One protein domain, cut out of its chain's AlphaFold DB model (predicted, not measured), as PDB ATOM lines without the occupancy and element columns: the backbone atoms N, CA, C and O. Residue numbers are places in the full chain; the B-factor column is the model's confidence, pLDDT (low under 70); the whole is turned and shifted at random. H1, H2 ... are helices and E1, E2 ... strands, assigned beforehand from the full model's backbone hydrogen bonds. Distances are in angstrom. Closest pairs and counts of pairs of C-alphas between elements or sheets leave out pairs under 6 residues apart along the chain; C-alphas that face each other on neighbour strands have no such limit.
ATOM      1  N   GLY A  45     284.669 354.031 602.486       38.09
ATOM      2  CA  GLY A  45     285.991 353.388 602.530       38.09
ATOM      3  C   GLY A  45     286.201 352.194 601.593       38.09
ATOM      4  O   GLY A  45     286.993 351.308 601.914       38.09
ATOM      5  N   PHE A  46     285.518 352.136 600.454       44.53
ATOM      6  CA  PHE A  46     285.789 351.130 599.438       44.53
ATOM      7  C   PHE A  46     287.013 351.583 598.642       44.53
ATOM      8  O   PHE A  46     286.971 352.569 597.911       44.53
ATOM      9  N   GLN A  47     288.142 350.889 598.804       43.72
ATOM     10  CA  GLN A  47     289.305 351.124 597.953       43.72
ATOM     11  C   GLN A  47     288.877 350.896 596.500       43.72
ATOM     12  O   GLN A  47     288.616 349.756 596.114       43.72
ATOM     13  N   SER A  48     288.777 351.968 595.707       48.72
ATOM     14  CA  SER A  48     288.483 351.885 594.278       48.72
ATOM     15  C   SER A  48     289.638 351.150 593.601       48.72
ATOM     16  O   SER A  48     290.686 351.707 593.266       48.72
ATOM     17  N   SER A  49     289.477 349.844 593.488       50.88
ATOM     18  CA  SER A  49     290.351 348.970 592.741       50.88
ATOM     19  C   SER A  49     290.169 349.327 591.265       50.88
ATOM     20  O   SER A  49     289.154 348.995 590.669       50.88
ATOM     21  N   ASN A  50     291.149 349.993 590.640       58.59
ATOM     22  CA  ASN A  50     291.185 350.164 589.172       58.59
ATOM     23  C   ASN A  50     291.403 348.816 588.443       58.59
ATOM     24  O   ASN A  50     291.786 348.794 587.273       58.59
ATOM     25  N   ARG A  51     291.251 347.680 589.135       78.81
ATOM     26  CA  ARG A  51     291.306 346.358 588.527       78.81
ATOM     27  C   ARG A  51     289.889 345.932 588.177       78.81
ATOM     28  O   ARG A  51     288.989 346.129 588.990       78.81
ATOM     29  N   PRO A  52     289.702 345.342 586.992       85.38
ATOM     30  CA  PRO A  52     288.417 344.784 586.640       85.38
ATOM     31  C   PRO A  52     288.142 343.580 587.545       85.38
ATOM     32  O   PRO A  52     289.018 342.739 587.758       85.38
ATOM     33  N   GLU A  53     286.939 343.522 588.095       89.75
ATOM     34  CA  GLU A  53     286.519 342.508 589.062       89.75
ATOM     35  C   GLU A  53     285.280 341.776 588.558       89.75
ATOM     36  O   GLU A  53     284.462 342.340 587.824       89.75
ATOM     37  N   SER A  54     285.136 340.509 588.940       91.25
ATOM     38  CA  SER A  54     283.901 339.778 588.676       91.25
ATOM     39  C   SER A  54     282.781 340.272 589.597       91.25
ATOM     40  O   SER A  54     283.032 340.827 590.668       91.25
ATOM     41  N   LEU A  55     281.521 340.034 589.222       91.69
ATOM     42  CA  LEU A  55     280.384 340.388 590.081       91.69
ATOM     43  C   LEU A  55     280.447 339.695 591.455       91.69
ATOM     44  O   LEU A  55     280.002 340.277 592.442       91.69
ATOM     45  N   SER A  56     281.002 338.480 591.536       92.56
ATOM     46  CA  SER A  56     281.233 337.806 592.819       92.56
ATOM     47  C   SER A  56     282.268 338.541 593.663       92.56
ATOM     48  O   SER A  56     281.973 338.849 594.810       92.56
ATOM     49  N   ASP A  57     283.412 338.919 593.085       93.06
ATOM     50  CA  ASP A  57     284.460 339.635 593.828       93.06
ATOM     51  C   ASP A  57     283.961 341.003 594.326       93.06
ATOM     52  O   ASP A  57     284.271 341.426 595.440       93.06
ATOM     53  N   ILE A  58     283.135 341.683 593.520       93.19
ATOM     54  CA  ILE A  58     282.492 342.948 593.894       93.19
ATOM     55  C   ILE A  58     281.574 342.756 595.106       93.19
ATOM     56  O   ILE A  58     281.617 343.561 596.040       93.19
ATOM     57  N   ARG A  59     280.735 341.710 595.094       94.62
ATOM     58  CA  ARG A  59     279.825 341.391 596.204       94.62
ATOM     59  C   ARG A  59     280.613 341.057 597.469       94.62
ATOM     60  O   ARG A  59     280.349 341.672 598.501       94.62
ATOM     61  N   ASP A  60     281.621 340.195 597.359       94.44
ATOM     62  CA  ASP A  60     282.484 339.791 598.473       94.44
ATOM     63  C   ASP A  60     283.180 341.011 599.103       94.44
ATOM     64  O   ASP A  60     283.146 341.190 600.318       94.44
ATOM     65  N   ARG A  61     283.708 341.937 598.289       92.62
ATOM     66  CA  ARG A  61     284.324 343.183 598.783       92.62
ATOM     67  C   ARG A  61     283.346 344.062 599.571       92.62
ATOM     68  O   ARG A  61     283.736 344.684 600.565       92.62
ATOM     69  N   ILE A  62     282.100 344.181 599.108       93.31
ATOM     70  CA  ILE A  62     281.068 344.982 599.784       93.31
ATOM     71  C   ILE A  62     280.718 344.353 601.138       93.31
ATOM     72  O   ILE A  62     280.615 345.070 602.138       93.31
ATOM     73  N   GLU A  63     280.593 343.026 601.182       94.12
ATOM     74  CA  GLU A  63     280.320 342.264 602.405       94.12
ATOM     75  C   GLU A  63     281.478 342.332 603.409       94.12
ATOM     76  O   GLU A  63     281.251 342.630 604.585       94.12
ATOM     77  N   ASP A  64     282.721 342.173 602.945       92.44
ATOM     78  CA  ASP A  64     283.941 342.299 603.755       92.44
ATOM     79  C   ASP A  64     284.079 343.692 604.393       92.44
ATOM     80  O   ASP A  64     284.674 343.850 605.462       92.44
ATOM     81  N   SER A  65     283.484 344.707 603.765       88.00
ATOM     82  CA  SER A  65     283.438 346.084 604.269       88.00
ATOM     83  C   SER A  65     282.296 346.331 605.269       88.00
ATOM     84  O   SER A  65     282.129 347.451 605.750       88.00
ATOM     85  N   GLY A  66     281.504 345.306 605.605       90.12
ATOM     86  CA  GLY A  66     280.404 345.383 606.570       90.12
ATOM     87  C   GLY A  66     279.080 345.904 606.002       90.12
ATOM     88  O   GLY A  66     278.183 346.255 606.775       90.12
ATOM     89  N   TYR A  67     278.945 345.954 604.677       94.81
ATOM     90  CA  TYR A  67     277.717 346.333 603.978       94.81
ATOM     91  C   TYR A  67     277.063 345.111 603.325       94.81
ATOM     92  O   TYR A  67     277.577 344.001 603.389       94.81
ATOM     93  N   THR A  68     275.891 345.281 602.720       94.81
ATOM     94  CA  THR A  68     275.193 344.203 602.008       94.81
ATOM     95  C   THR A  68     274.914 344.643 600.572       94.81
ATOM     96  O   THR A  68     274.242 345.658 600.384       94.81
ATOM     97  N   PRO A  69     275.408 343.932 599.546       94.38
ATOM     98  CA  PRO A  69     275.080 344.252 598.164       94.38
ATOM     99  C   PRO A  69     273.612 343.902 597.875       94.38
ATOM    100  O   PRO A  69     273.139 342.826 598.240       94.38
ATOM    101  N   ALA A  70     272.878 344.805 597.223       93.88
ATOM    102  CA  ALA A  70     271.552 344.499 596.688       93.88
ATOM    103  C   ALA A  70     271.656 343.780 595.331       93.88
ATOM    104  O   ALA A  70     272.748 343.551 594.806       93.88
ATOM    105  N   GLU A  71     270.515 343.443 594.727       92.94
ATOM    106  CA  GLU A  71     270.528 342.963 593.345       92.94
ATOM    107  C   GLU A  71     270.913 344.097 592.379       92.94
ATOM    108  O   GLU A  71     270.386 345.210 592.500       92.94
ATOM    109  N   PRO A  72     271.839 343.847 591.433       92.56
ATOM    110  CA  PRO A  72     272.242 344.838 590.452       92.56
ATOM    111  C   PRO A  72     271.128 345.080 589.433       92.56
ATOM    112  O   PRO A  72     270.400 344.168 589.041       92.56
ATOM    113  N   ILE A  73     271.044 346.317 588.962       92.56
ATOM    114  CA  ILE A  73     270.171 346.738 587.872       92.56
ATOM    115  C   ILE A  73     271.032 346.904 586.625       92.56
ATOM    116  O   ILE A  73     272.010 347.652 586.639       92.56
ATOM    117  N   GLU A  74     270.666 346.221 585.546       91.69
ATOM    118  CA  GLU A  74     271.309 346.404 584.248       91.69
ATOM    119  C   GLU A  74     270.963 347.779 583.673       91.69
ATOM    120  O   GLU A  74     269.799 348.187 583.635       91.69
ATOM    121  N   ILE A  75     271.984 348.496 583.215       89.88
ATOM    122  CA  ILE A  75     271.856 349.820 582.612       89.88
ATOM    123  C   ILE A  75     272.565 349.838 581.249       89.88
ATOM    124  O   ILE A  75     273.607 349.199 581.085       89.88
ATOM    125  N   PRO A  76     272.026 350.553 580.243       83.44
ATOM    126  CA  PRO A  76     272.731 350.815 578.997       83.44
ATOM    127  C   PRO A  76     274.156 351.328 579.227       83.44
ATOM    128  O   PRO A  76     274.360 352.350 579.889       83.44
ATOM    129  N   GLY A  77     275.118 350.609 578.652       70.50
ATOM    130  CA  GLY A  77     276.535 350.949 578.671       70.50
ATOM    131  C   GLY A  77     277.068 351.347 577.300       70.50
ATOM    132  O   GLY A  77     276.340 351.343 576.306       70.50
ATOM    133  N   ALA A  78     278.360 351.677 577.223       62.81
ATOM    134  CA  ALA A  78     279.023 351.900 575.931       62.81
ATOM    135  C   ALA A  78     279.358 350.597 575.180       62.81
ATOM    136  O   ALA A  78     279.715 350.644 574.001       62.81
ATOM    137  N   SER A  79     279.285 349.444 575.852       63.75
ATOM    138  CA  SER A  79     279.452 348.115 575.259       63.75
ATOM    139  C   SER A  79     278.136 347.546 574.718       63.75
ATOM    140  O   SER A  79     277.054 348.053 574.987       63.75
ATOM    141  N   VAL A  80     278.233 346.456 573.946       68.56
ATOM    142  CA  VAL A  80     277.064 345.676 573.486       68.56
ATOM    143  C   VAL A  80     276.331 345.022 574.665       68.56
ATOM    144  O   VAL A  80     275.117 344.850 574.621       68.56
ATOM    145  N   GLU A  81     277.071 344.660 575.711       77.56
ATOM    146  CA  GLU A  81     276.532 344.126 576.961       77.56
ATOM    147  C   GLU A  81     276.266 345.257 577.973       77.56
ATOM    148  O   GLU A  81     276.977 346.267 577.942       77.56
ATOM    149  N   PRO A  82     275.267 345.097 578.863       84.94
ATOM    150  CA  PRO A  82     274.878 346.131 579.810       84.94
ATOM    151  C   PRO A  82     275.903 346.316 580.936       84.94
ATOM    152  O   PRO A  82     276.541 345.362 581.405       84.94
ATOM    153  N   ASP A  83     275.990 347.565 581.382       89.81
ATOM    154  CA  ASP A  83     276.655 347.987 582.612       89.81
ATOM    155  C   ASP A  83     275.741 347.716 583.818       89.81
ATOM    156  O   ASP A  83     274.578 347.335 583.655       89.81
ATOM    157  N   LEU A  84     276.243 347.908 585.042       92.75
ATOM    158  CA  LEU A  84     275.482 347.636 586.265       92.75
ATOM    159  C   LEU A  84     275.389 348.857 587.180       92.75
ATOM    160  O   LEU A  84     276.378 349.528 587.461       92.75
ATOM    161  N   LEU A  85     274.198 349.077 587.724       94.75
ATOM    162  CA  LEU A  85     273.951 349.904 588.897       94.75
ATOM    163  C   LEU A  85     273.724 348.982 590.098       94.75
ATOM    164  O   LEU A  85     272.760 348.221 590.123       94.75
ATOM    165  N   LEU A  86     274.592 349.057 591.101       95.69
ATOM    166  CA  LEU A  86     274.549 348.216 592.293       95.69
ATOM    167  C   LEU A  86     274.259 349.061 593.544       95.69
ATOM    168  O   LEU A  86     275.105 349.862 593.956       95.69
ATOM    169  N   PRO A  87     273.084 348.895 594.175       97.00
ATOM    170  CA  PRO A  87     272.808 349.506 595.469       97.00
ATOM    171  C   PRO A  87     273.585 348.810 596.587       97.00
ATOM    172  O   PRO A  87     273.616 347.580 596.672       97.00
ATOM    173  N   VAL A  88     274.160 349.607 597.483       96.88
ATOM    174  CA  VAL A  88     274.837 349.134 598.692       96.88
ATOM    175  C   VAL A  88     273.950 349.419 599.893       96.88
ATOM    176  O   VAL A  88     273.519 350.555 600.108       96.88
ATOM    177  N   LEU A  89     273.673 348.380 600.675       96.31
ATOM    178  CA  LEU A  89     272.769 348.425 601.812       96.31
ATOM    179  C   LEU A  89     273.536 348.426 603.134       96.31
ATOM    180  O   LEU A  89     274.553 347.749 603.286       96.31
ATOM    181  N   GLN A  90     272.995 349.123 604.126       94.56
ATOM    182  CA  GLN A  90     273.447 349.059 605.511       94.56
ATOM    183  C   GLN A  90     272.306 348.604 606.414       94.56
ATOM    184  O   GLN A  90     271.159 349.035 606.268       94.56
ATOM    185  N   LYS A  91     272.622 347.732 607.376       91.31
ATOM    186  CA  LYS A  91     271.661 347.331 608.402       91.31
ATOM    187  C   LYS A  91     271.411 348.490 609.366       91.31
ATOM    188  O   LYS A  91     272.339 349.014 609.979       91.31
ATOM    189  N   ARG A  92     270.140 348.839 609.551       87.50
ATOM    190  CA  ARG A  92     269.706 349.887 610.476       87.50
ATOM    191  C   ARG A  92     269.755 349.391 611.927       87.50
ATOM    192  O   ARG A  92     269.489 348.212 612.177       87.50
ATOM    193  N   PRO A  93     270.046 350.270 612.903       81.31
ATOM    194  CA  PRO A  93     269.938 349.918 614.314       81.31
ATOM    195  C   PRO A  93     268.479 349.622 614.698       81.31
ATOM    196  O   PRO A  93     267.559 350.329 614.284       81.31
ATOM    197  N   GLU A  94     268.272 348.573 615.495       72.88
ATOM    198  CA  GLU A  94     266.954 348.174 616.007       72.88
ATOM    199  C   GLU A  94     266.375 349.225 616.981       72.88
ATOM    200  O   GLU A  94     267.139 349.826 617.746       72.88
ATOM    201  N   PRO A  95     265.039 349.420 617.025       71.75
ATOM    202  CA  PRO A  95     264.012 348.717 616.249       71.75
ATOM    203  C   PRO A  95     263.846 349.286 614.828       71.75
ATOM    204  O   PRO A  95     263.598 350.480 614.664       71.75
ATOM    205  N   CYS A  96     263.930 348.437 613.795       69.62
ATOM    206  CA  CYS A  96     263.886 348.865 612.384       69.62
ATOM    207  C   CYS A  96     262.618 348.463 611.604       69.62
ATOM    208  O   CYS A  96     262.545 348.699 610.395       69.62
ATOM    209  N   GLY A  97     261.587 347.940 612.274       68.00
ATOM    210  CA  GLY A  97     260.289 347.633 611.657       68.00
ATOM    211  C   GLY A  97     260.368 346.506 610.617       68.00
ATOM    212  O   GLY A  97     261.046 345.510 610.843       68.00
ATOM    213  N   LYS A  98     259.655 346.641 609.488       66.81
ATOM    214  CA  LYS A  98     259.585 345.608 608.427       66.81
ATOM    215  C   LYS A  98     260.809 345.566 607.499       66.81
ATOM    216  O   LYS A  98     261.105 344.513 606.948       66.81
ATOM    217  N   GLN A  99     261.510 346.685 607.324       74.12
ATOM    218  CA  GLN A  99     262.578 346.859 606.334       74.12
ATOM    219  C   GLN A  99     263.855 347.305 607.055       74.12
ATOM    220  O   GLN A  99     264.049 348.485 607.301       74.12
ATOM    221  N   CYS A 100     264.723 346.379 607.455       86.00
ATOM    222  CA  CYS A 100     265.867 346.688 608.327       86.00
ATOM    223  C   CYS A 100     267.145 347.133 607.609       86.00
ATOM    224  O   CYS A 100     268.189 347.267 608.244       86.00
ATOM    225  N   PHE A 101     267.053 347.388 606.310       91.62
ATOM    226  CA  PHE A 101     268.159 347.852 605.490       91.62
ATOM    227  C   PHE A 101     267.814 349.198 604.863       91.62
ATOM    228  O   PHE A 101     266.661 349.441 604.508       91.62
ATOM    229  N   GLU A 102     268.813 350.059 604.736       94.56
ATOM    230  CA  GLU A 102     268.743 351.291 603.953       94.56
ATOM    231  C   GLU A 102     269.829 351.302 602.883       94.56
ATOM    232  O   GLU A 102     270.903 350.737 603.078       94.56
ATOM    233  N   ILE A 103     269.539 351.935 601.753       96.69
ATOM    234  CA  ILE A 103     270.489 352.186 600.678       96.69
ATOM    235  C   ILE A 103     271.381 353.343 601.120       96.69
ATOM    236  O   ILE A 103     270.905 354.464 601.303       96.69
ATOM    237  N   VAL A 104     272.672 353.064 601.272       95.69
ATOM    238  CA  VAL A 104     273.688 354.040 601.702       95.69
ATOM    239  C   VAL A 104     274.632 354.446 600.582       95.69
ATOM    240  O   VAL A 104     275.310 355.464 600.700       95.69
ATOM    241  N   ALA A 105     274.667 353.687 599.486       95.75
ATOM    242  CA  ALA A 105     275.397 354.072 598.290       95.75
ATOM    243  C   ALA A 105     274.794 353.475 597.017       95.75
ATOM    244  O   ALA A 105     274.089 352.462 597.047       95.75
ATOM    245  N   LEU A 106     275.118 354.105 595.893       95.62
ATOM    246  CA  LEU A 106     274.886 353.601 594.546       95.62
ATOM    247  C   LEU A 106     276.233 353.512 593.835       95.62
ATOM    248  O   LEU A 106     276.924 354.524 593.703       95.62
ATOM    249  N   GLN A 107     276.594 352.317 593.379       93.56
ATOM    250  CA  GLN A 107     277.827 352.063 592.641       93.56
ATOM    251  C   GLN A 107     277.511 351.744 591.180       93.56
ATOM    252  O   GLN A 107     276.600 350.974 590.889       93.56
ATOM    253  N   ILE A 108     278.260 352.343 590.260       91.38
ATOM    254  CA  ILE A 108     278.113 352.158 588.817       91.38
ATOM    255  C   ILE A 108     279.327 351.414 588.306       91.38
ATOM    256  O   ILE A 108     280.459 351.867 588.472       91.38
ATOM    257  N   TYR A 109     279.064 350.300 587.649       91.12
ATOM    258  CA  TYR A 109     280.060 349.383 587.146       91.12
ATOM    259  C   TYR A 109     279.973 349.312 585.630       91.12
ATOM    260  O   TYR A 109     278.975 348.842 585.085       91.12
ATOM    261  N   GLN A 110     281.024 349.764 584.953       88.62
ATOM    262  CA  GLN A 110     281.149 349.618 583.513       88.62
ATOM    263  C   GLN A 110     281.710 348.239 583.185       88.62
ATOM    264  O   GLN A 110     282.740 347.834 583.728       88.62
ATOM    265  N   ARG A 111     281.072 347.520 582.271       87.25
ATOM    266  CA  ARG A 111     281.564 346.223 581.824       87.25
ATOM    267  C   ARG A 111     282.821 346.377 580.973       87.25
ATOM    268  O   ARG A 111     282.945 347.291 580.154       87.25
ATOM    269  N   VAL A 112     283.768 345.459 581.145       84.19
ATOM    270  CA  VAL A 112     284.957 345.411 580.293       84.19
ATOM    271  C   VAL A 112     284.562 344.905 578.911       84.19
ATOM    272  O   VAL A 112     284.051 343.797 578.757       84.19
ATOM    273  N   SER A 113     284.821 345.711 577.881       72.19
ATOM    274  CA  SER A 113     284.664 345.266 576.498       72.19
ATOM    275  C   SER A 113     285.582 344.066 576.246       72.19
ATOM    276  O   SER A 113     286.799 344.219 576.401       72.19
ATOM    277  N   PRO A 114     285.057 342.903 575.816       62.50
ATOM    278  CA  PRO A 114     285.897 341.773 575.458       62.50
ATOM    279  C   PRO A 114     286.727 342.183 574.247       62.50
ATOM    280  O   PRO A 114     286.207 342.300 573.141       62.50
ATOM    281  N   GLY A 115     288.006 342.485 574.457       65.56
ATOM    282  CA  GLY A 115     288.932 342.750 573.366       65.56
ATOM    283  C   GLY A 115     289.171 341.464 572.575       65.56
ATOM    284  O   GLY A 115     288.368 341.053 571.745       65.56
ATOM    285  N   TRP A 116     290.291 340.800 572.854       50.59
ATOM    286  CA  TRP A 116     290.623 339.491 572.273       50.59
ATOM    287  C   TRP A 116     290.377 338.324 573.242       50.59
ATOM    288  O   TRP A 116     290.522 337.170 572.845       50.59
ATOM    289  N   ASN A 117     290.018 338.618 574.497       65.38
ATOM    290  CA  ASN A 117     289.770 337.636 575.545       65.38
ATOM    291  C   ASN A 117     288.278 337.628 575.930       65.38
ATOM    292  O   ASN A 117     287.811 338.582 576.550       65.38
ATOM    293  N   PRO A 118     287.524 336.571 575.586       64.62
ATOM    294  CA  PRO A 118     286.118 336.448 575.959       64.62
ATOM    295  C   PRO A 118     285.889 336.357 577.471       64.62
ATOM    296  O   PRO A 118     284.814 336.713 577.927       64.62
ATOM    297  N   GLU A 119     286.869 335.901 578.261       65.00
ATOM    298  CA  GLU A 119     286.712 335.789 579.721       65.00
ATOM    299  C   GLU A 119     286.606 337.166 580.401       65.00
ATOM    300  O   GLU A 119     285.955 337.303 581.438       65.00
ATOM    301  N   GLU A 120     287.168 338.206 579.778       64.81
ATOM    302  CA  GLU A 120     287.100 339.584 580.274       64.81
ATOM    303  C   GLU A 120     285.704 340.201 580.136       64.81
ATOM    304  O   GLU A 120     285.412 341.140 580.869       64.81
ATOM    305  N   SER A 121     284.803 339.659 579.300       65.94
ATOM    306  CA  SER A 121     283.428 340.189 579.199       65.94
ATOM    307  C   SER A 121     282.622 340.033 580.490       65.94
ATOM    308  O   SER A 121     281.584 340.668 580.651       65.94
ATOM    309  N   SER A 122     283.085 339.192 581.418       80.88
ATOM    310  CA  SER A 122     282.452 338.964 582.720       80.88
ATOM    311  C   SER A 122     282.919 339.920 583.825       80.88
ATOM    312  O   SER A 122     282.421 339.836 584.951       80.88
ATOM    313  N   LEU A 123     283.871 340.808 583.519       88.50
ATOM    314  CA  LEU A 123     284.481 341.708 584.488       88.50
ATOM    315  C   LEU A 123     283.926 343.132 584.382       88.50
ATOM    316  O   LEU A 123     283.460 343.564 583.324       88.50
ATOM    317  N   PHE A 124     284.052 343.888 585.472       89.56
ATOM    318  CA  PHE A 124     283.574 345.263 585.569       89.56
ATOM    319  C   PHE A 124     284.586 346.203 586.229       89.56
ATOM    320  O   PHE A 124     285.297 345.816 587.154       89.56
ATOM    321  N   TYR A 125     284.592 347.461 585.791       87.50
ATOM    322  CA  TYR A 125     285.268 348.582 586.442       87.50
ATOM    323  C   TYR A 125     284.265 349.405 587.247       87.50
ATOM    324  O   TYR A 125     283.223 349.780 586.720       87.50
ATOM    325  N   LEU A 126     284.589 349.738 588.499       88.38
ATOM    326  CA  LEU A 126     283.832 350.738 589.253       88.38
ATOM    327  C   LEU A 126     284.104 352.126 588.654       88.38
ATOM    328  O   LEU A 126     285.218 352.637 588.752       88.38
ATOM    329  N   THR A 127     283.087 352.732 588.049       84.81
ATOM    330  CA  THR A 127     283.210 354.013 587.334       84.81
ATOM    331  C   THR A 127     282.678 355.185 588.149       84.81
ATOM    332  O   THR A 127     283.168 356.306 588.017       84.81
ATOM    333  N   ALA A 128     281.687 354.947 589.007       84.12
ATOM    334  CA  ALA A 128     281.182 355.963 589.919       84.12
ATOM    335  C   ALA A 128     280.642 355.340 591.202       84.12
ATOM    336  O   ALA A 128     280.077 354.249 591.191       84.12
ATOM    337  N   GLU A 129     280.758 356.082 592.294       88.94
ATOM    338  CA  GLU A 129     280.112 355.773 593.560       88.94
ATOM    339  C   GLU A 129     279.501 357.046 594.134       88.94
ATOM    340  O   GLU A 129     280.126 358.109 594.135       88.94
ATOM    341  N   ILE A 130     278.263 356.943 594.607       90.00
ATOM    342  CA  ILE A 130     277.537 358.052 595.219       90.00
ATOM    343  C   ILE A 130     277.022 357.604 596.573       90.00
ATOM    344  O   ILE A 130     276.226 356.670 596.658       90.00
ATOM    345  N   ALA A 131     277.440 358.318 597.616       93.00
ATOM    346  CA  ALA A 131     276.854 358.186 598.938       93.00
ATOM    347  C   ALA A 131     275.400 358.676 598.918       93.00
ATOM    348  O   ALA A 131     275.091 359.756 598.408       93.00
ATOM    349  N   VAL A 132     274.510 357.884 599.505       94.12
ATOM    350  CA  VAL A 132     273.085 358.178 599.611       94.12
ATOM    351  C   VAL A 132     272.776 358.576 601.045       94.12
ATOM    352  O   VAL A 132     273.037 357.848 601.996       94.12
ATOM    353  N   THR A 133     272.189 359.756 601.206       93.44
ATOM    354  CA  THR A 133     271.603 360.211 602.469       93.44
ATOM    355  C   THR A 133     270.200 360.692 602.168       93.44
ATOM    356  O   THR A 133     270.025 361.593 601.346       93.44
TER     357      THR A 133
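AT A GLANCE: This is residues 45 to 133 of the 439 residues of an uncharacterized protein of Phormidium sp. GEM2.Bin31 (UniProt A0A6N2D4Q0). A long, strongly twisted four-stranded sheet has H1 packed over one face, making two layers; the E2-E3 loop extends one end and H2 lies near the other. The 89 printed residues run H1 E1 E2 E3 H2 E4, mixed class; the sheet, E1-E2-E3-E4, is antiparallel. It is only just compact, close to loose: radius of gyration of the C-alphas 14.3 A, spans 52 by 24 by 18 A.

IN THESE COORDINATES: Find C-alpha 55 at (280.384, 340.388, 590.081), where H1, residues 55 to 64, begins, 14.3 A long. Then come E1, 73 to 75, 6.3 A; E2, 83 to 91, 26.3 A; E3, 101 to 111, 27.2 A; H2, 118 to 122, 8.1 A; and E4, 123 to 131, 23.2 A, ending at (276.854, 358.186, 598.938).

HOW THE PARTS SIT: E1 E2 E3 form a meander, antiparallel neighbours in turn, with hairpins E1-E2, N 73 to O 85 2.8 A, and E2-E3, N 86 to O 107 2.8 A. E3 and E4 have N 108 to O 128 at 2.8 A. H1 is on the sheet, C-alphas of Leu 55 and Leu 123 closest to E4 at 7.1 A; H2 is not. H1 has every O i to N i+4 pair within hydrogen-bond range, H2 0 of 1 but 2 of 2 O i to N i+3.

THE WHOLE: The C-alphas of Pro 95 and Trp 116 are farthest apart, 52.2 A. The printed part has no cut and no long link. Look for pLDDT under 70 at 45 to 50, 78 to 80, 96 to 98 and 114 to 121.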